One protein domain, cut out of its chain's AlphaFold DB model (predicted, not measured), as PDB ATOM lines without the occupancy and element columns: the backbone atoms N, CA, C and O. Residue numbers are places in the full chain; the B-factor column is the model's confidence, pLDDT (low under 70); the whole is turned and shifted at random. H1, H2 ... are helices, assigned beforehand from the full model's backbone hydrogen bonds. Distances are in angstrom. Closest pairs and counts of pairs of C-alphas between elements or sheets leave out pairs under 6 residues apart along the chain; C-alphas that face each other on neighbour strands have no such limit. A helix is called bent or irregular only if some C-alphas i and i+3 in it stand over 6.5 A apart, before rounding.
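What this domain is: This is residues 6 to 145 of the 634 residues of the protein "UBC core domain-containing protein" of Didymella exigua CBS 183.55 (UniProt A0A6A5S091). Two long helices, H7 and H8, cross as an X, with H4 running alongside H8 and H2 packing on the first part of H7. H5 meets the first end of H7 and has H1 at its side; beyond them a loose loop with the small helix H6 makes one end of the long axis, while residues 111 to 116 stick out at the other. The printed part has 140 residues with eight named helices, H1 to H8 in order, and no named strand; its class is all helix. It is only just compact, close to loose, with a radius of gyration of the C-alphas of 17.0 A, and it is elongated, spanning 60 by 33 by 22 A.

Where its parts are: Find C-alpha 6 at (35.074, 57.324, -31.150), where H1, residues 6 to 13, begins. Next come H2, residues 16 to 25, H3, residues 29 to 34, and H4, residues 36 to 50, which is 20.5 A long. H5 is residues 53 to 61, neither bent nor irregular, but only just: C-alphas 58 and 61 are 6.4 A apart. After H6, residues 73 to 78, look for C-alpha 92 at (40.095, 37.818, -34.413); from there H7 runs 30.5 A to residue 112. H8, residues 120 to 143, runs 35.2 A to C-alpha 143 at (50.383, 42.280, -41.266).

How they stand to each other: Start at H1, which touches H5, the closest C-alphas being those of Thr 8 and Thr 55, 6.0 A apart, at a shallow tilt of 12 degrees, the same way. H2 touches residues 92 to 99 of H7, closest at the C-alphas of Leu 24 and Gly 95, 4.8 A. H3 and H7 only just touch, with 3 pairs of C-alphas within 8 A, closest at Leu 29 and Leu 99, 7.3 A. H4 and H5 form a helical hairpin, closest at C-alphas 50 and 56, 4.7 A. H5 and H7 touch only at their ends, closest at C-alphas 60 and 92, 4.9 A. H6 touches no helix but is near H1. H7 touches H8 with 23 pairs of C-alphas within 8 A, closest at Ser 103 and Cys 129, 4.7 A, at a steep tilt of 48 degrees, opposite ways. Residues 128 to 139 of H8 touch H4, closest at C-alphas 135 and 47, 6.3 A, at a shallow tilt of 16 degrees. The helix packing is mostly crossed, only just: 2 of 6 pairs are at a shallow tilt. In H1, H2, H3, H4, H6 and H7 every O i to N i+4 pair is within hydrogen-bond range; in H5 it is 4 of 5, in H8 18 of 20.

The domain as a whole: The two C-alphas farthest apart, those of Arg 80 and Thr 115, are 59.9 A apart. The printed part has no cut. The links H5 to H6 and H6 to H7 are long, and between them residues 64 to 65 pair with 88 to 89, antiparallel. The mean pLDDT of the printed part is 80.7; look for values under 70 at, among others, residues 76 to 87 and 142 to 145.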
ATOM      1  N   MET A   6      36.286  57.798 -31.814       81.25
ATOM      2  CA  MET A   6      35.074  57.324 -31.150       81.25
ATOM      3  C   MET A   6      34.562  55.972 -31.678       81.25
ATOM      4  O   MET A   6      34.106  55.159 -30.886       81.25
ATOM      5  N   ILE A   7      34.647  55.682 -32.982       83.62
ATOM      6  CA  ILE A   7      34.224  54.379 -33.531       83.62
ATOM      7  C   ILE A   7      35.149  53.266 -33.035       83.62
ATOM      8  O   ILE A   7      34.682  52.195 -32.656       83.62
ATOM      9  N   THR A   8      36.459  53.517 -33.017       83.69
ATOM     10  CA  THR A   8      37.440  52.528 -32.549       83.69
ATOM     11  C   THR A   8      37.257  52.256 -31.054       83.69
ATOM     12  O   THR A   8      37.247  51.096 -30.646       83.69
ATOM     13  N   GLU A   9      37.014  53.297 -30.254       82.12
ATOM     14  CA  GLU A   9      36.683  53.170 -28.828       82.12
ATOM     15  C   GLU A   9      35.360  52.430 -28.604       82.12
ATOM     16  O   GLU A   9      35.311  51.484 -27.821       82.12
ATOM     17  N   MET A  10      34.302  52.764 -29.349       85.50
ATOM     18  CA  MET A  10      33.024  52.048 -29.269       85.50
ATOM     19  C   MET A  10      33.169  50.560 -29.594       85.50
ATOM     20  O   MET A  10      32.507  49.734 -28.971       85.50
ATOM     21  N   LEU A  11      34.019  50.199 -30.558       86.25
ATOM     22  CA  LEU A  11      34.304  48.802 -30.889       86.25
ATOM     23  C   LEU A  11      35.102  48.101 -29.783       86.25
ATOM     24  O   LEU A  11      34.796  46.958 -29.461       86.25
ATOM     25  N   LEU A  12      36.108  48.769 -29.213       82.12
ATOM     26  CA  LEU A  12      36.928  48.261 -28.103       82.12
ATOM     27  C   LEU A  12      36.117  48.009 -26.829       82.12
ATOM     28  O   LEU A  12      36.398  47.061 -26.102       82.12
ATOM     29  N   GLU A  13      35.124  48.852 -26.577       78.62
ATOM     30  CA  GLU A  13      34.315  48.813 -25.361       78.62
ATOM     31  C   GLU A  13      32.984  48.059 -25.525       78.62
ATOM     32  O   GLU A  13      32.246  47.833 -24.562       78.62
ATOM     33  N   SER A  14      32.660  47.655 -26.754       82.94
ATOM     34  CA  SER A  14      31.507  46.817 -27.065       82.94
ATOM     35  C   SER A  14      31.834  45.333 -26.914       82.94
ATOM     36  O   SER A  14      32.906  44.874 -27.292       82.94
ATOM     37  N   LYS A  15      30.835  44.548 -26.495       83.25
ATOM     38  CA  LYS A  15      30.894  43.075 -26.484       83.25
ATOM     39  C   LYS A  15      30.886  42.444 -27.876       83.25
ATOM     40  O   LYS A  15      31.026  41.234 -28.004       83.25
ATOM     41  N   LEU A  16      30.672  43.235 -28.930       86.88
ATOM     42  CA  LEU A  16      30.604  42.716 -30.295       86.88
ATOM     43  C   LEU A  16      31.870  41.932 -30.654       86.88
ATOM     44  O   LEU A  16      31.767  40.853 -31.229       86.88
ATOM     45  N   LEU A  17      33.047  42.454 -30.296       86.56
ATOM     46  CA  LEU A  17      34.314  41.789 -30.594       86.56
ATOM     47  C   LEU A  17      34.520  40.525 -29.755       86.56
ATOM     48  O   LEU A  17      35.074  39.564 -30.278       86.56
ATOM     49  N   ASP A  18      34.010  40.492 -28.520       84.12
ATOM     50  CA  ASP A  18      34.016  39.287 -27.684       84.12
ATOM     51  C   ASP A  18      33.196  38.174 -28.354       84.12
ATOM     52  O   ASP A  18      33.696  37.069 -28.534       84.12
ATOM     53  N   TYR A  19      31.988  38.482 -28.845       86.69
ATOM     54  CA  TYR A  19      31.168  37.514 -29.587       86.69
ATOM     55  C   TYR A  19      31.802  37.081 -30.913       86.69
ATOM     56  O   TYR A  19      31.678  35.923 -31.310       86.69
ATOM     57  N   CYS A  20      32.474  37.997 -31.616       88.94
ATOM     58  CA  CYS A  20      33.213  37.670 -32.837       88.94
ATOM     59  C   CYS A  20      34.369  36.705 -32.537       88.94
ATOM     60  O   CYS A  20      34.539  35.719 -33.250       88.94
ATOM     61  N   SER A  21      35.132  36.977 -31.474       86.31
ATOM     62  CA  SER A  21      36.239  36.136 -31.018       86.31
ATOM     63  C   SER A  21      35.727  34.769 -30.575       86.31
ATOM     64  O   SER A  21      36.256  33.756 -31.013       86.31
ATOM     65  N   GLU A  22      34.626  34.719 -29.819       83.75
ATOM     66  CA  GLU A  22      33.987  33.462 -29.428       83.75
ATOM     67  C   GLU A  22      33.552  32.646 -30.644       83.75
ATOM     68  O   GLU A  22      33.908  31.476 -30.732       83.75
ATOM     69  N   LEU A  23      32.860  33.245 -31.620       86.50
ATOM     70  CA  LEU A  23      32.462  32.541 -32.844       86.50
ATOM     71  C   LEU A  23      33.664  31.966 -33.602       86.50
ATOM     72  O   LEU A  23      33.628  30.805 -33.993       86.50
ATOM     73  N   LEU A  24      34.732  32.746 -33.780       86.06
ATOM     74  CA  LEU A  24      35.933  32.286 -34.483       86.06
ATOM     75  C   LEU A  24      36.731  31.256 -33.675       86.06
ATOM     76  O   LEU A  24      37.348  30.377 -34.270       86.06
ATOM     77  N   SER A  25      36.674  31.318 -32.342       74.62
ATOM     78  CA  SER A  25      37.377  30.385 -31.454       74.62
ATOM     79  C   SER A  25      36.833  28.957 -31.494       74.62
ATOM     80  O   SER A  25      37.549  28.026 -31.143       74.62
ATOM     81  N   TYR A  26      35.588  28.752 -31.945       67.06
ATOM     82  CA  TYR A  26      35.029  27.404 -32.079       67.06
ATOM     83  C   TYR A  26      35.637  26.609 -33.246       67.06
ATOM     84  O   TYR A  26      35.352  25.417 -33.351       67.06
ATOM     85  N   GLU A  27      36.450  27.243 -34.106       67.75
ATOM     86  CA  GLU A  27      37.289  26.644 -35.165       67.75
ATOM     87  C   GLU A  27      36.609  25.553 -36.024       67.75
ATOM     88  O   GLU A  27      37.271  24.742 -36.665       67.75
ATOM     89  N   SER A  28      35.273  25.532 -36.086       78.31
ATOM     90  CA  SER A  28      34.513  24.444 -36.695       78.31
ATOM     91  C   SER A  28      33.860  24.869 -37.998       78.31
ATOM     92  O   SER A  28      32.941  25.688 -38.025       78.31
ATOM     93  N   LEU A  29      34.302  24.260 -39.101       81.06
ATOM     94  CA  LEU A  29      33.718  24.501 -40.421       81.06
ATOM     95  C   LEU A  29      32.269  24.019 -40.533       81.06
ATOM     96  O   LEU A  29      31.480  24.649 -41.234       81.06
ATOM     97  N   ASP A  30      31.905  22.941 -39.837       79.50
ATOM     98  CA  ASP A  30      30.527  22.443 -39.832       79.50
ATOM     99  C   ASP A  30      29.595  23.436 -39.134       79.50
ATOM    100  O   ASP A  30      28.509  23.735 -39.626       79.50
ATOM    101  N   ASP A  31      30.042  24.001 -38.015       82.31
ATOM    102  CA  ASP A  31      29.300  25.027 -37.299       82.31
ATOM    103  C   ASP A  31      29.216  26.338 -38.097       82.31
ATOM    104  O   ASP A  31      28.136  26.922 -38.227       82.31
ATOM    105  N   ALA A  32      30.328  26.751 -38.714       85.81
ATOM    106  CA  ALA A  32      30.355  27.890 -39.621       85.81
ATOM    107  C   ALA A  32      29.380  27.712 -40.786       85.81
ATOM    108  O   ALA A  32      28.698  28.659 -41.180       85.81
ATOM    109  N   PHE A  33      29.263  26.491 -41.305       86.75
ATOM    110  CA  PHE A  33      28.321  26.152 -42.360       86.75
ATOM    111  C   PHE A  33      26.864  26.142 -41.872       86.75
ATOM    112  O   PHE A  33      26.001  26.749 -42.512       86.75
ATOM    113  N   LEU A  34      26.579  25.532 -40.717       87.25
ATOM    114  CA  LEU A  34      25.249  25.552 -40.090       87.25
ATOM    115  C   LEU A  34      24.784  26.987 -39.804       87.25
ATOM    116  O   LEU A  34      23.609  27.315 -39.984       87.25
ATOM    117  N   ARG A  35      25.716  27.863 -39.416       89.38
ATOM    118  CA  ARG A  35      25.496  29.285 -39.122       89.38
ATOM    119  C   ARG A  35      26.004  30.202 -40.244       89.38
ATOM    120  O   ARG A  35      26.374  31.347 -39.976       89.38
ATOM    121  N   LYS A  36      25.972  29.748 -41.507       90.44
ATOM    122  CA  LYS A  36      26.574  30.447 -42.668       90.44
ATOM    123  C   LYS A  36      26.160  31.909 -42.835       90.44
ATOM    124  O   LYS A  36      26.970  32.716 -43.272       90.44
ATOM    125  N   ALA A  37      24.926  32.273 -42.478       91.50
ATOM    126  CA  ALA A  37      24.469  33.663 -42.538       91.50
ATOM    127  C   ALA A  37      25.172  34.540 -41.488       91.50
ATOM    128  O   ALA A  37      25.651  35.628 -41.807       91.50
ATOM    129  N   THR A  38      25.291  34.040 -40.256       93.12
ATOM    130  CA  THR A  38      25.974  34.719 -39.148       93.12
ATOM    131  C   THR A  38      27.466  34.847 -39.420       93.12
ATOM    132  O   THR A  38      28.009  35.942 -39.315       93.12
ATOM    133  N   TYR A  39      28.121  33.759 -39.841       92.69
ATOM    134  CA  TYR A  39      29.530  33.804 -40.240       92.69
ATOM    135  C   TYR A  39      29.735  34.686 -41.473       92.69
ATOM    136  O   TYR A  39      30.707  35.426 -41.543       92.69
ATOM    137  N   GLY A  40      28.796  34.682 -42.418       92.69
ATOM    138  CA  GLY A  40      28.805  35.588 -43.561       92.69
ATOM    139  C   GLY A  40      28.861  37.055 -43.135       92.69
ATOM    140  O   GLY A  40      29.750  37.767 -43.601       92.69
ATOM    141  N   ALA A  41      27.972  37.470 -42.228       94.75
ATOM    142  CA  ALA A  41      27.927  38.828 -41.688       94.75
ATOM    143  C   ALA A  41      29.164  39.171 -40.840       94.75
ATOM    144  O   ALA A  41      29.686  40.278 -40.940       94.75
ATOM    145  N   LEU A  42      29.656  38.216 -40.044       93.69
ATOM    146  CA  LEU A  42      30.900  38.345 -39.286       93.69
ATOM    147  C   LEU A  42      32.089  38.615 -40.215       93.69
ATOM    148  O   LEU A  42      32.837  39.556 -39.986       93.69
ATOM    149  N   LEU A  43      32.245  37.825 -41.279       94.00
ATOM    150  CA  LEU A  43      33.329  37.984 -42.249       94.00
ATOM    151  C   LEU A  43      33.249  39.336 -42.968       94.00
ATOM    152  O   LEU A  43      34.270  39.996 -43.131       94.00
ATOM    153  N   ASP A  44      32.045  39.780 -43.344       94.06
ATOM    154  CA  ASP A  44      31.848  41.105 -43.947       94.06
ATOM    155  C   ASP A  44      32.209  42.224 -42.963       94.06
ATOM    156  O   ASP A  44      32.896  43.180 -43.324       94.06
ATOM    157  N   PHE A  45      31.805  42.086 -41.700       92.81
ATOM    158  CA  PHE A  45      32.158  43.024 -40.641       92.81
ATOM    159  C   PHE A  45      33.675  43.091 -40.422       92.81
ATOM    160  O   PHE A  45      34.232  44.192 -40.414       92.81
ATOM    161  N   VAL A  46      34.350  41.941 -40.301       91.00
ATOM    162  CA  VAL A  46      35.807  41.895 -40.124       91.00
ATOM    163  C   VAL A  46      36.518  42.509 -41.330       91.00
ATOM    164  O   VAL A  46      37.449  43.293 -41.150       91.00
ATOM    165  N   MET A  47      36.056  42.239 -42.552       91.00
ATOM    166  CA  MET A  47      36.603  42.874 -43.754       91.00
ATOM    167  C   MET A  47      36.496  44.393 -43.706       91.00
ATOM    168  O   MET A  47      37.479  45.080 -43.973       91.00
ATOM    169  N   VAL A  48      35.334  44.926 -43.319       90.56
ATOM    170  CA  VAL A  48      35.113  46.374 -43.227       90.56
ATOM    171  C   VAL A  48      36.053  47.011 -42.206       90.56
ATOM    172  O   VAL A  48      36.729  47.986 -42.540       90.56
ATOM    173  N   ILE A  49      36.157  46.467 -40.991       88.44
ATOM    174  CA  ILE A  49      37.044  47.041 -39.959       88.44
ATOM    175  C   ILE A  49      38.530  46.871 -40.303       88.44
ATOM    176  O   ILE A  49      39.348  47.674 -39.856       88.44
ATOM    177  N   SER A  50      38.872  45.875 -41.128       86.94
ATOM    178  CA  SER A  50      40.246  45.619 -41.577       86.94
ATOM    179  C   SER A  50      40.719  46.574 -42.672       86.94
ATOM    180  O   SER A  50      41.921  46.709 -42.876       86.94
ATOM    181  N   THR A  51      39.809  47.291 -43.344       85.38
ATOM    182  CA  THR A  51      40.175  48.282 -44.377       85.38
ATOM    183  C   THR A  51      41.021  49.443 -43.845       85.38
ATOM    184  O   THR A  51      41.704  50.110 -44.624       85.38
ATOM    185  N   HIS A  52      40.981  49.701 -42.532       84.44
ATOM    186  CA  HIS A  52      41.700  50.798 -41.896       84.44
ATOM    187  C   HIS A  52      42.809  50.280 -40.958       84.44
ATOM    188  O   HIS A  52      42.485  49.685 -39.927       84.44
ATOM    189  N   PRO A  53      44.105  50.553 -41.231       80.88
ATOM    190  CA  PRO A  53      45.228  49.952 -40.500       80.88
ATOM    191  C   PRO A  53      45.197  50.168 -38.983       80.88
ATOM    192  O   PRO A  53      45.405  49.230 -38.217       80.88
ATOM    193  N   THR A  54      44.896  51.388 -38.528       79.31
ATOM    194  CA  THR A  54      44.888  51.720 -37.091       79.31
ATOM    195  C   THR A  54      43.774  50.991 -36.348       79.31
ATOM    196  O   THR A  54      43.971  50.519 -35.231       79.31
ATOM    197  N   THR A  55      42.600  50.876 -36.973       84.31
ATOM    198  CA  THR A  55      41.456  50.179 -36.377       84.31
ATOM    199  C   THR A  55      41.714  48.679 -36.387       84.31
ATOM    200  O   THR A  55      41.583  48.057 -35.341       84.31
ATOM    201  N   ALA A  56      42.184  48.130 -37.511       85.12
ATOM    202  CA  ALA A  56      42.532  46.720 -37.659       85.12
ATOM    203  C   ALA A  56      43.561  46.261 -36.614       85.12
ATOM    204  O   ALA A  56      43.349  45.246 -35.954       85.12
ATOM    205  N   ASN A  57      44.634  47.034 -36.399       83.00
ATOM    206  CA  ASN A  57      45.642  46.726 -35.380       83.00
ATOM    207  C   ASN A  57      45.004  46.577 -33.991       83.00
ATOM    208  O   ASN A  57      45.206  45.582 -33.302       83.00
ATOM    209  N   LEU A  58      44.142  47.523 -33.617       81.56
ATOM    210  CA  LEU A  58      43.503  47.540 -32.305       81.56
ATOM    211  C   LEU A  58      42.336  46.561 -32.153       81.56
ATOM    212  O   LEU A  58      42.016  46.208 -31.023       81.56
ATOM    213  N   THR A  59      41.635  46.171 -33.220       82.75
ATOM    214  CA  THR A  59      40.398  45.372 -33.122       82.75
ATOM    215  C   THR A  59      40.515  43.950 -33.638       82.75
ATOM    216  O   THR A  59      39.795  43.092 -33.132       82.75
ATOM    217  N   VAL A  60      41.386  43.703 -34.613       84.00
ATOM    218  CA  VAL A  60      41.520  42.409 -35.286       84.00
ATOM    219  C   VAL A  60      42.748  41.658 -34.784       84.00
ATOM    220  O   VAL A  60      42.643  40.468 -34.503       84.00
ATOM    221  N   PHE A  61      43.883  42.347 -34.646       82.88
ATOM    222  CA  PHE A  61      45.182  41.711 -34.403       82.88
ATOM    223  C   PHE A  61      45.597  41.646 -32.934       82.88
ATOM    224  O   PHE A  61      46.294  40.720 -32.533       82.88
ATOM    225  N   LEU A  62      45.172  42.604 -32.113       78.19
ATOM    226  CA  LEU A  62      45.473  42.581 -30.685       78.19
ATOM    227  C   LEU A  62      44.414  41.787 -29.914       78.19
ATOM    228  O   LEU A  62      43.219  42.076 -30.000       78.19
ATOM    229  N   GLY A  63      44.870  40.809 -29.125       67.62
ATOM    230  CA  GLY A  63      44.043  40.136 -28.125       67.62
ATOM    231  C   GLY A  63      43.576  41.130 -27.061       67.62
ATOM    232  O   GLY A  63      44.352  41.972 -26.600       67.62
ATOM    233  N   LYS A  64      42.297  41.058 -26.685       69.94
ATOM    234  CA  LYS A  64      41.676  42.010 -25.751       69.94
ATOM    235  C   LYS A  64      41.292  41.338 -24.444       69.94
ATOM    236  O   LYS A  64      40.866  40.186 -24.468       69.94
ATOM    237  N   PRO A  65      41.393  42.035 -23.301       67.88
ATOM    238  CA  PRO A  65      40.801  41.542 -22.066       67.88
ATOM    239  C   PRO A  65      39.286  41.402 -22.253       67.88
ATOM    240  O   PRO A  65      38.638  42.338 -22.726       67.88
ATOM    241  N   LYS A  66      38.728  40.243 -21.883       69.44
ATOM    242  CA  LYS A  66      37.278  40.023 -21.947       69.44
ATOM    243  C   LYS A  66      36.576  41.026 -21.043       69.44
ATOM    244  O   LYS A  66      36.974  41.228 -19.889       69.44
ATOM    245  N   GLN A  67      35.524  41.644 -21.562       67.81
ATOM    246  CA  GLN A  67      34.738  42.588 -20.784       67.81
ATOM    247  C   GLN A  67      33.832  41.823 -19.798       67.81
ATOM    248  O   GLN A  67      33.237  40.811 -20.174       67.81
ATOM    249  N   PRO A  68      33.681  42.288 -18.542       70.31
ATOM    250  CA  PRO A  68      32.770  41.664 -17.583       70.31
ATOM    251  C   PRO A  68      31.336  41.607 -18.125       70.31
ATOM    252  O   PRO A  68      30.880  42.550 -18.773       70.31
ATOM    253  N   GLU A  69      30.570  40.563 -17.789       67.81
ATOM    254  CA  GLU A  69      29.188  40.417 -18.280       67.81
ATOM    255  C   GLU A  69      28.288  41.618 -17.956       67.81
ATOM    256  O   GLU A  69      27.382  41.951 -18.721       67.81
ATOM    257  N   GLN A  70      28.546  42.307 -16.849       68.94
ATOM    258  CA  GLN A  70      27.756  43.462 -16.423       68.94
ATOM    259  C   GLN A  70      28.140  44.762 -17.154       68.94
ATOM    260  O   GLN A  70      27.443  45.765 -17.008       68.94
ATOM    261  N   ARG A  71      29.219  44.758 -17.951       69.81
ATOM    262  CA  ARG A  71      29.750  45.931 -18.655       69.81
ATOM    263  C   ARG A  71      29.294  45.935 -20.118       69.81
ATOM    264  O   ARG A  71      29.480  44.980 -20.860       69.81
ATOM    265  N   ASN A  72      28.664  47.021 -20.538       71.75
ATOM    266  CA  ASN A  72      28.226  47.315 -21.902       71.75
ATOM    267  C   ASN A  72      28.338  48.831 -22.149       71.75
ATOM    268  O   ASN A  72      28.552  49.596 -21.210       71.75
ATOM    269  N   LEU A  73      28.171  49.285 -23.394       74.94
ATOM    270  CA  LEU A  73      28.339  50.707 -23.737       74.94
ATOM    271  C   LEU A  73      27.463  51.644 -22.879       74.94
ATOM    272  O   LEU A  73      27.909  52.714 -22.469       74.94
ATOM    273  N   LEU A  74      26.237  51.228 -22.540       73.69
ATOM    274  CA  LEU A  74      25.333  52.015 -21.695       73.69
ATOM    275  C   LEU A  74      25.835  52.101 -20.250       73.69
ATOM    276  O   LEU A  74      25.915  53.184 -19.678       73.69
ATOM    277  N   THR A  75      26.223  50.976 -19.660       72.62
ATOM    278  CA  THR A  75      26.744  50.933 -18.288       72.62
ATOM    279  C   THR A  75      28.090  51.632 -18.172       72.62
ATOM    280  O   THR A  75      28.315  52.262 -17.156       72.62
ATOM    281  N   GLN A  76      28.938  51.650 -19.203       67.19
ATOM    282  CA  GLN A  76      30.141  52.493 -19.198       67.19
ATOM    283  C   GLN A  76      29.834  53.986 -19.201       67.19
ATOM    284  O   GLN A  76      30.538  54.765 -18.564       67.19
ATOM    285  N   THR A  77      28.780  54.380 -19.916       69.25
ATOM    286  CA  THR A  77      28.390  55.787 -20.028       69.25
ATOM    287  C   THR A  77      27.812  56.313 -18.710       69.25
ATOM    288  O   THR A  77      27.987  57.488 -18.391       69.25
ATOM    289  N   TYR A  78      27.147  55.455 -17.925       68.88
ATOM    290  CA  TYR A  78      26.368  55.878 -16.751       68.88
ATOM    291  C   TYR A  78      26.826  55.295 -15.402       68.88
ATOM    292  O   TYR A  78      26.449  55.833 -14.362       68.88
ATOM    293  N   CYS A  79      27.649  54.244 -15.384       57.53
ATOM    294  CA  CYS A  79      28.088  53.549 -14.173       57.53
ATOM    295  C   CYS A  79      29.610  53.334 -14.186       57.53
ATOM    296  O   CYS A  79      30.162  52.621 -15.024       57.53
ATOM    297  N   ARG A  80      30.313  53.905 -13.204       52.00
ATOM    298  CA  ARG A  80      31.752  53.679 -13.014       52.00
ATOM    299  C   ARG A  80      31.962  52.313 -12.350       52.00
ATOM    300  O   ARG A  80      32.060  52.227 -11.132       52.00
ATOM    301  N   VAL A  81      31.937  51.245 -13.143       56.31
ATOM    302  CA  VAL A  81      32.180  49.869 -12.677       56.31
ATOM    303  C   VAL A  81      33.691  49.619 -12.639       56.31
ATOM    304  O   VAL A  81      34.368  49.812 -13.648       56.31
ATOM    305  N   GLU A  82      34.230  49.221 -11.483       52.78
ATOM    306  CA  GLU A  82      35.642  48.841 -11.341       52.78
ATOM    307  C   GLU A  82      35.940  47.546 -12.114       52.78
ATOM    308  O   GLU A  82      35.184  46.574 -12.071       52.78
ATOM    309  N   SER A  83      37.043  47.544 -12.863       52.28
ATOM    310  CA  SER A  83      37.430  46.449 -13.749       52.28
ATOM    311  C   SER A  83      38.058  45.293 -12.969       52.28
ATOM    312  O   SER A  83      39.192  45.403 -12.509       52.28
ATOM    313  N   SER A  84      37.367  44.156 -12.900       51.16
ATOM    314  CA  SER A  84      38.022  42.853 -12.753       51.16
ATOM    315  C   SER A  84      38.139  42.241 -14.149       51.16
ATOM    316  O   SER A  84      37.141  41.957 -14.803       51.16
ATOM    317  N   THR A  85      39.358  42.134 -14.675       52.22
ATOM    318  CA  THR A  85      39.599  41.536 -15.996       52.22
ATOM    319  C   THR A  85      39.592  40.018 -15.871       52.22
ATOM    320  O   THR A  85      40.449  39.455 -15.188       52.22
ATOM    321  N   SER A  86      38.651  39.347 -16.531       53.44
ATOM    322  CA  SER A  86      38.560  37.885 -16.578       53.44
ATOM    323  C   SER A  86      39.184  37.349 -17.872       53.44
ATOM    324  O   SER A  86      38.475  37.014 -18.819       53.44
ATOM    325  N   GLY A  87      40.516  37.281 -17.920       62.00
ATOM    326  CA  GLY A  87      41.261  36.685 -19.037       62.00
ATOM    327  C   GLY A  87      41.296  37.517 -20.329       62.00
ATOM    328  O   GLY A  87      40.587  38.511 -20.483       62.00
ATOM    329  N   THR A  88      42.152  37.099 -21.261       70.44
ATOM    330  CA  THR A  88      42.337  37.717 -22.585       70.44
ATOM    331  C   THR A  88      41.679  36.834 -23.642       70.44
ATOM    332  O   THR A  88      41.943  35.635 -23.687       70.44
ATOM    333  N   ALA A  89      40.808  37.403 -24.475       66.81
ATOM    334  CA  ALA A  89      40.253  36.719 -25.635       66.81
ATOM    335  C   ALA A  89      41.308  36.615 -26.754       66.81
ATOM    336  O   ALA A  89      42.080  37.567 -26.939       66.81
ATOM    337  N   PRO A  90      41.339  35.501 -27.511       73.88
ATOM    338  CA  PRO A  90      42.192  35.386 -28.688       73.88
ATOM    339  C   PRO A  90      41.835  36.472 -29.706       73.88
ATOM    340  O   PRO A  90      40.686  36.936 -29.772       73.88
ATOM    341  N   SER A  91      42.825  36.900 -30.489       86.38
ATOM    342  CA  SER A  91      42.588  37.914 -31.510       86.38
ATOM    343  C   SER A  91      41.664  37.359 -32.600       86.38
ATOM    344  O   SER A  91      41.605  36.150 -32.844       86.38
ATOM    345  N   LEU A  92      40.923  38.240 -33.278       88.12
ATOM    346  CA  LEU A  92      40.095  37.818 -34.413       88.12
ATOM    347  C   LEU A  92      40.968  37.274 -35.551       88.12
ATOM    348  O   LEU A  92      40.531  36.398 -36.294       88.12
ATOM    349  N   ALA A  93      42.196  37.786 -35.674       87.69
ATOM    350  CA  ALA A  93      43.175  37.310 -36.636       87.69
ATOM    351  C   ALA A  93      43.572  35.853 -36.383       87.69
ATOM    352  O   ALA A  93      43.578  35.074 -37.331       87.69
ATOM    353  N   ASP A  94      43.839  35.467 -35.134       84.31
ATOM    354  CA  ASP A  94      44.232  34.090 -34.802       84.31
ATOM    355  C   ASP A  94      43.121  33.100 -35.180       84.31
ATOM    356  O   ASP A  94      43.358  32.147 -35.921       84.31
ATOM    357  N   GLY A  95      41.878  33.389 -34.774       84.56
ATOM    358  CA  GLY A  95      40.731  32.540 -35.112       84.56
ATOM    359  C   GLY A  95      40.451  32.469 -36.621       84.56
ATOM    360  O   GLY A  95      40.124  31.404 -37.148       84.56
ATOM    361  N   LEU A  96      40.621  33.577 -37.355       89.19
ATOM    362  CA  LEU A  96      40.485  33.581 -38.819       89.19
ATOM    363  C   LEU A  96      41.611  32.833 -39.529       89.19
ATOM    364  O   LEU A  96      41.344  32.173 -40.532       89.19
ATOM    365  N   SER A  97      42.839  32.927 -39.024       88.25
ATOM    366  CA  SER A  97      43.997  32.195 -39.540       88.25
ATOM    367  C   SER A  97      43.736  30.693 -39.507       88.25
ATOM    368  O   SER A  97      43.817  30.019 -40.537       88.25
ATOM    369  N   GLU A  98      43.329  30.174 -38.349       83.19
ATOM    370  CA  GLU A  98      43.056  28.748 -38.159       83.19
ATOM    371  C   GLU A  98      41.877  28.270 -39.010       83.19
ATOM    372  O   GLU A  98      41.979  27.274 -39.740       83.19
ATOM    373  N   LEU A  99      40.775  29.023 -39.015       87.75
ATOM    374  CA  LEU A  99      39.621  28.690 -39.846       87.75
ATOM    375  C   LEU A  99      39.961  28.748 -41.348       87.75
ATOM    376  O   LEU A  99      39.440  27.954 -42.140       87.75
ATOM    377  N   SER A 100      40.862  29.646 -41.760       90.69
ATOM    378  CA  SER A 100      41.364  29.738 -43.134       90.69
ATOM    379  C   SER A 100      42.264  28.562 -43.511       90.69
ATOM    380  O   SER A 100      42.128  28.041 -44.625       90.69
ATOM    381  N   LYS A 101      43.123  28.079 -42.604       87.62
ATOM    382  CA  LYS A 101      43.914  26.855 -42.822       87.62
ATOM    383  C   LYS A 101      42.996  25.665 -43.097       87.62
ATOM    384  O   LYS A 101      43.136  25.011 -44.133       87.62
ATOM    385  N   LEU A 102      41.992  25.444 -42.242       84.88
ATOM    386  CA  LEU A 102      40.999  24.377 -42.425       84.88
ATOM    387  C   LEU A 102      40.207  24.542 -43.732       84.88
ATOM    388  O   LEU A 102      40.033  23.576 -44.482       84.88
ATOM    389  N   SER A 103      39.773  25.768 -44.042       90.25
ATOM    390  CA  SER A 103      39.070  26.089 -45.294       90.25
ATOM    391  C   SER A 103      39.923  25.746 -46.517       90.25
ATOM    392  O   SER A 103      39.440  25.125 -47.464       90.25
ATOM    393  N   SER A 104      41.207  26.095 -46.480       89.88
ATOM    394  CA  SER A 104      42.160  25.844 -47.562       89.88
ATOM    395  C   SER A 104      42.396  24.352 -47.783       89.88
ATOM    396  O   SER A 104      42.467  23.903 -48.927       89.88
ATOM    397  N   LEU A 105      42.484  23.566 -46.708       87.56
ATOM    398  CA  LEU A 105      42.610  22.110 -46.800       87.56
ATOM    399  C   LEU A 105      41.379  21.478 -47.456       87.56
ATOM    400  O   LEU A 105      41.512  20.636 -48.348       87.56
ATOM    401  N   LEU A 106      40.181  21.925 -47.076       87.00
ATOM    402  CA  LEU A 106      38.937  21.452 -47.675       87.00
ATOM    403  C   LEU A 106      38.827  21.818 -49.161       87.00
ATOM    404  O   LEU A 106      38.403  20.982 -49.962       87.00
ATOM    405  N   LEU A 107      39.230  23.035 -49.536       89.56
ATOM    406  CA  LEU A 107      39.257  23.488 -50.928       89.56
ATOM    407  C   LEU A 107      40.223  22.648 -51.772       89.56
ATOM    408  O   LEU A 107      39.811  22.119 -52.805       89.56
ATOM    409  N   LYS A 108      41.460  22.437 -51.301       87.38
ATOM    410  CA  LYS A 108      42.445  21.566 -51.969       87.38
ATOM    411  C   LYS A 108      41.905  20.148 -52.149       87.38
ATOM    412  O   LYS A 108      41.987  19.580 -53.238       87.38
ATOM    413  N   ASN A 109      41.289  19.582 -51.111       84.06
ATOM    414  CA  ASN A 109      40.682  18.256 -51.204       84.06
ATOM    415  C   ASN A 109      39.546  18.211 -52.248       84.06
ATOM    416  O   ASN A 109      39.442  17.252 -53.015       84.06
ATOM    417  N   ALA A 110      38.716  19.253 -52.326       85.12
ATOM    418  CA  ALA A 110      37.641  19.345 -53.312       85.12
ATOM    419  C   ALA A 110      38.151  19.482 -54.757       85.12
ATOM    420  O   ALA A 110      37.553  18.912 -55.672       85.12
ATOM    421  N   GLU A 111      39.271  20.175 -54.981       84.25
ATOM    422  CA  GLU A 111      39.898  20.298 -56.305       84.25
ATOM    423  C   GLU A 111      40.341  18.945 -56.869       84.25
ATOM    424  O   GLU A 111      40.129  18.668 -58.056       84.25
ATOM    425  N   HIS A 112      40.896  18.083 -56.015       77.81
ATOM    426  CA  HIS A 112      41.307  16.726 -56.380       77.81
ATOM    427  C   HIS A 112      40.125  15.752 -56.525       77.81
ATOM    428  O   HIS A 112      40.233  14.750 -57.237       77.81
ATOM    429  N   HIS A 113      38.975  16.058 -55.915       75.50
ATOM    430  CA  HIS A 113      37.806  15.175 -55.853       75.50
ATOM    431  C   HIS A 113      36.503  15.864 -56.288       75.50
ATOM    432  O   HIS A 113      35.472  15.736 -55.627       75.50
ATOM    433  N   LYS A 114      36.518  16.554 -57.438       73.25
ATOM    434  CA  LYS A 114      35.385  17.363 -57.939       73.25
ATOM    435  C   LYS A 114      34.039  16.638 -57.936       73.25
ATOM    436  O   LYS A 114      33.032  17.226 -57.572       73.25
ATOM    437  N   THR A 115      34.011  15.353 -58.290       69.44
ATOM    438  CA  THR A 115      32.769  14.563 -58.340       69.44
ATOM    439  C   THR A 115      32.108  14.350 -56.975       69.44
ATOM    440  O   THR A 115      30.925  14.021 -56.931       69.44
ATOM    441  N   MET A 116      32.840  14.538 -55.872       67.94
ATOM    442  CA  MET A 116      32.361  14.306 -54.503       67.94
ATOM    443  C   MET A 116      31.751  15.538 -53.837       67.94
ATOM    444  O   MET A 116      31.161  15.395 -52.773       67.94
ATOM    445  N   TYR A 117      31.893  16.719 -54.442       74.38
ATOM    446  CA  TYR A 117      31.404  17.989 -53.897       74.38
ATOM    447  C   TYR A 117      30.332  18.614 -54.797       74.38
ATOM    448  O   TYR A 117      30.255  19.830 -54.935       74.38
ATOM    449  N   ASN A 118      29.528  17.791 -55.467       73.31
ATOM    450  CA  ASN A 118      28.564  18.260 -56.463       73.31
ATOM    451  C   ASN A 118      27.189  18.625 -55.885       73.31
ATOM    452  O   ASN A 118      26.368  19.158 -56.627       73.31
ATOM    453  N   ALA A 119      26.905  18.328 -54.614       81.62
ATOM    454  CA  ALA A 119      25.625  18.703 -54.020       81.62
ATOM    455  C   ALA A 119      25.568  20.215 -53.746       81.62
ATOM    456  O   ALA A 119      26.590  20.834 -53.447       81.62
ATOM    457  N   ASP A 120      24.371  20.805 -53.771       80.31
ATOM    458  CA  ASP A 120      24.188  22.247 -53.530       80.31
ATOM    459  C   ASP A 120      24.782  22.684 -52.181       80.31
ATOM    460  O   ASP A 120      25.530  23.657 -52.109       80.31
ATOM    461  N   ASN A 121      24.560  21.891 -51.128       82.56
ATOM    462  CA  ASN A 121      25.141  22.131 -49.804       82.56
ATOM    463  C   ASN A 121      26.681  22.102 -49.819       82.56
ATOM    464  O   ASN A 121      27.328  22.842 -49.080       82.56
ATOM    465  N   ASP A 122      27.291  21.256 -50.655       82.62
ATOM    466  CA  ASP A 122      28.747  21.205 -50.792       82.62
ATOM    467  C   ASP A 122      29.267  22.477 -51.456       82.62
ATOM    468  O   ASP A 122      30.260  23.044 -51.005       82.62
ATOM    469  N   GLN A 123      28.574  22.956 -52.488       87.88
ATOM    470  CA  GLN A 123      28.936  24.184 -53.190       87.88
ATOM    471  C   GLN A 123      28.817  25.417 -52.295       87.88
ATOM    472  O   GLN A 123      29.703  26.272 -52.318       87.88
ATOM    473  N   GLU A 124      27.779  25.487 -51.464       88.81
ATOM    474  CA  GLU A 124      27.635  26.536 -50.455       88.81
ATOM    475  C   GLU A 124      28.760  26.492 -49.413       88.81
ATOM    476  O   GLU A 124      29.332  27.530 -49.076       88.81
ATOM    477  N   MET A 125      29.125  25.301 -48.933       88.94
ATOM    478  CA  MET A 125      30.220  25.132 -47.976       88.94
ATOM    479  C   MET A 125      31.562  25.548 -48.590       88.94
ATOM    480  O   MET A 125      32.340  26.262 -47.959       88.94
ATOM    481  N   LEU A 126      31.821  25.167 -49.845       91.00
ATOM    482  CA  LEU A 126      33.013  25.600 -50.577       91.00
ATOM    483  C   LEU A 126      33.006  27.114 -50.834       91.00
ATOM    484  O   LEU A 126      34.063  27.738 -50.797       91.00
ATOM    485  N   ALA A 127      31.841  27.723 -51.072       92.25
ATOM    486  CA  ALA A 127      31.718  29.174 -51.205       92.25
ATOM    487  C   ALA A 127      32.049  29.894 -49.892       92.25
ATOM    488  O   ALA A 127      32.781  30.884 -49.917       92.25
ATOM    489  N   LEU A 128      31.588  29.367 -48.754       92.25
ATOM    490  CA  LEU A 128      31.961  29.873 -47.434       92.25
ATOM    491  C   LEU A 128      33.473  29.735 -47.188       92.25
ATOM    492  O   LEU A 128      34.104  30.705 -46.781       92.25
ATOM    493  N   CYS A 129      34.068  28.582 -47.508       92.69
ATOM    494  CA  CYS A 129      35.514  28.354 -47.370       92.69
ATOM    495  C   CYS A 129      36.346  29.323 -48.223       92.69
ATOM    496  O   CYS A 129      37.374  29.826 -47.763       92.69
ATOM    497  N   ARG A 130      35.899  29.615 -49.455       94.81
ATOM    498  CA  ARG A 130      36.517  30.646 -50.307       94.81
ATOM    499  C   ARG A 130      36.434  32.014 -49.643       94.81
ATOM    500  O   ARG A 130      37.467  32.639 -49.458       94.81
ATOM    501  N   LYS A 131      35.246  32.414 -49.171       94.75
ATOM    502  CA  LYS A 131      35.057  33.693 -48.469       94.75
ATOM    503  C   LYS A 131      35.987  33.822 -47.259       94.75
ATOM    504  O   LYS A 131      36.639  34.847 -47.119       94.75
ATOM    505  N   ILE A 132      36.081  32.793 -46.414       93.88
ATOM    506  CA  ILE A 132      36.989  32.778 -45.252       93.88
ATOM    507  C   ILE A 132      38.445  32.972 -45.700       93.88
ATOM    508  O   ILE A 132      39.166  33.786 -45.126       93.88
ATOM    509  N   SER A 133      38.868  32.249 -46.739       93.56
ATOM    510  CA  SER A 133      40.239  32.314 -47.257       93.56
ATOM    511  C   SER A 133      40.564  33.675 -47.877       93.56
ATOM    512  O   SER A 133      41.634  34.218 -47.614       93.56
ATOM    513  N   ASP A 134      39.631  34.259 -48.630       92.75
ATOM    514  CA  ASP A 134      39.774  35.585 -49.241       92.75
ATOM    515  C   ASP A 134      39.874  36.682 -48.171       92.75
ATOM    516  O   ASP A 134      40.724  37.573 -48.256       92.75
ATOM    517  N   VAL A 135      39.040  36.589 -47.130       92.62
ATOM    518  CA  VAL A 135      39.050  37.508 -45.984       92.62
ATOM    519  C   VAL A 135      40.399  37.447 -45.271       92.62
ATOM    520  O   VAL A 135      41.046  38.477 -45.083       92.62
ATOM    521  N   TRP A 136      40.871  36.244 -44.937       93.12
ATOM    522  CA  TRP A 136      42.174  36.063 -44.301       93.12
ATOM    523  C   TRP A 136      43.334  36.557 -45.175       93.12
ATOM    524  O   TRP A 136      44.232  37.237 -44.676       93.12
ATOM    525  N   ALA A 137      43.317  36.282 -46.481       90.75
ATOM    526  CA  ALA A 137      44.339  36.761 -47.412       90.75
ATOM    527  C   ALA A 137      44.397  38.298 -47.463       90.75
ATOM    528  O   ALA A 137      45.482  38.880 -47.454       90.75
ATOM    529  N   SER A 138      43.239  38.964 -47.452       88.50
ATOM    530  CA  SER A 138      43.177  40.427 -47.399       88.50
ATOM    531  C   SER A 138      43.723  40.978 -46.081       88.50
ATOM    532  O   SER A 138      44.441  41.974 -46.086       88.50
ATOM    533  N   ILE A 139      43.396  40.345 -44.954       87.44
ATOM    534  CA  ILE A 139      43.800  40.793 -43.613       87.44
ATOM    535  C   ILE A 139      45.298  40.566 -43.386       87.44
ATOM    536  O   ILE A 139      46.007  41.474 -42.956       87.44
ATOM    537  N   SER A 140      45.805  39.380 -43.714       85.31
ATOM    538  CA  SER A 140      47.218  39.019 -43.537       85.31
ATOM    539  C   SER A 140      48.165  39.870 -44.392       85.31
ATOM    540  O   SER A 140      49.282  40.157 -43.962       85.31
ATOM    541  N   ALA A 141      47.717  40.384 -45.541       80.00
ATOM    542  CA  ALA A 141      48.483  41.357 -46.322       80.00
ATOM    543  C   ALA A 141      48.765  42.662 -45.548       80.00
ATOM    544  O   ALA A 141      49.807  43.285 -45.753       80.00
ATOM    545  N   HIS A 142      47.884  43.057 -44.620       69.31
ATOM    546  CA  HIS A 142      48.101  44.215 -43.750       69.31
ATOM    547  C   HIS A 142      49.104  43.941 -42.613       69.31
ATOM    548  O   HIS A 142      49.684  44.893 -42.094       69.31
ATOM    549  N   MET A 143      49.362  42.672 -42.259       62.97
ATOM    550  CA  MET A 143      50.383  42.280 -41.266       62.97
ATOM    551  C   MET A 143      51.817  42.423 -41.794       62.97
ATOM    552  O   MET A 143      52.742  42.631 -41.017       62.97
ATOM    553  N   LEU A 144      52.016  42.319 -43.113       55.97
ATOM    554  CA  LEU A 144      53.338  42.369 -43.757       55.97
ATOM    555  C   LEU A 144      53.901  43.796 -43.909       55.97
ATOM    556  O   LEU A 144      54.958  43.981 -44.514       55.97
ATOM    557  N   VAL A 145      53.227  44.816 -43.364       47.44
ATOM    558  CA  VAL A 145      53.751  46.187 -43.323       47.44
ATOM    559  C   VAL A 145      54.755  46.303 -42.159       47.44
ATOM    560  O   VAL A 145      54.373  46.105 -41.005       47.44
TER     561      VAL A 145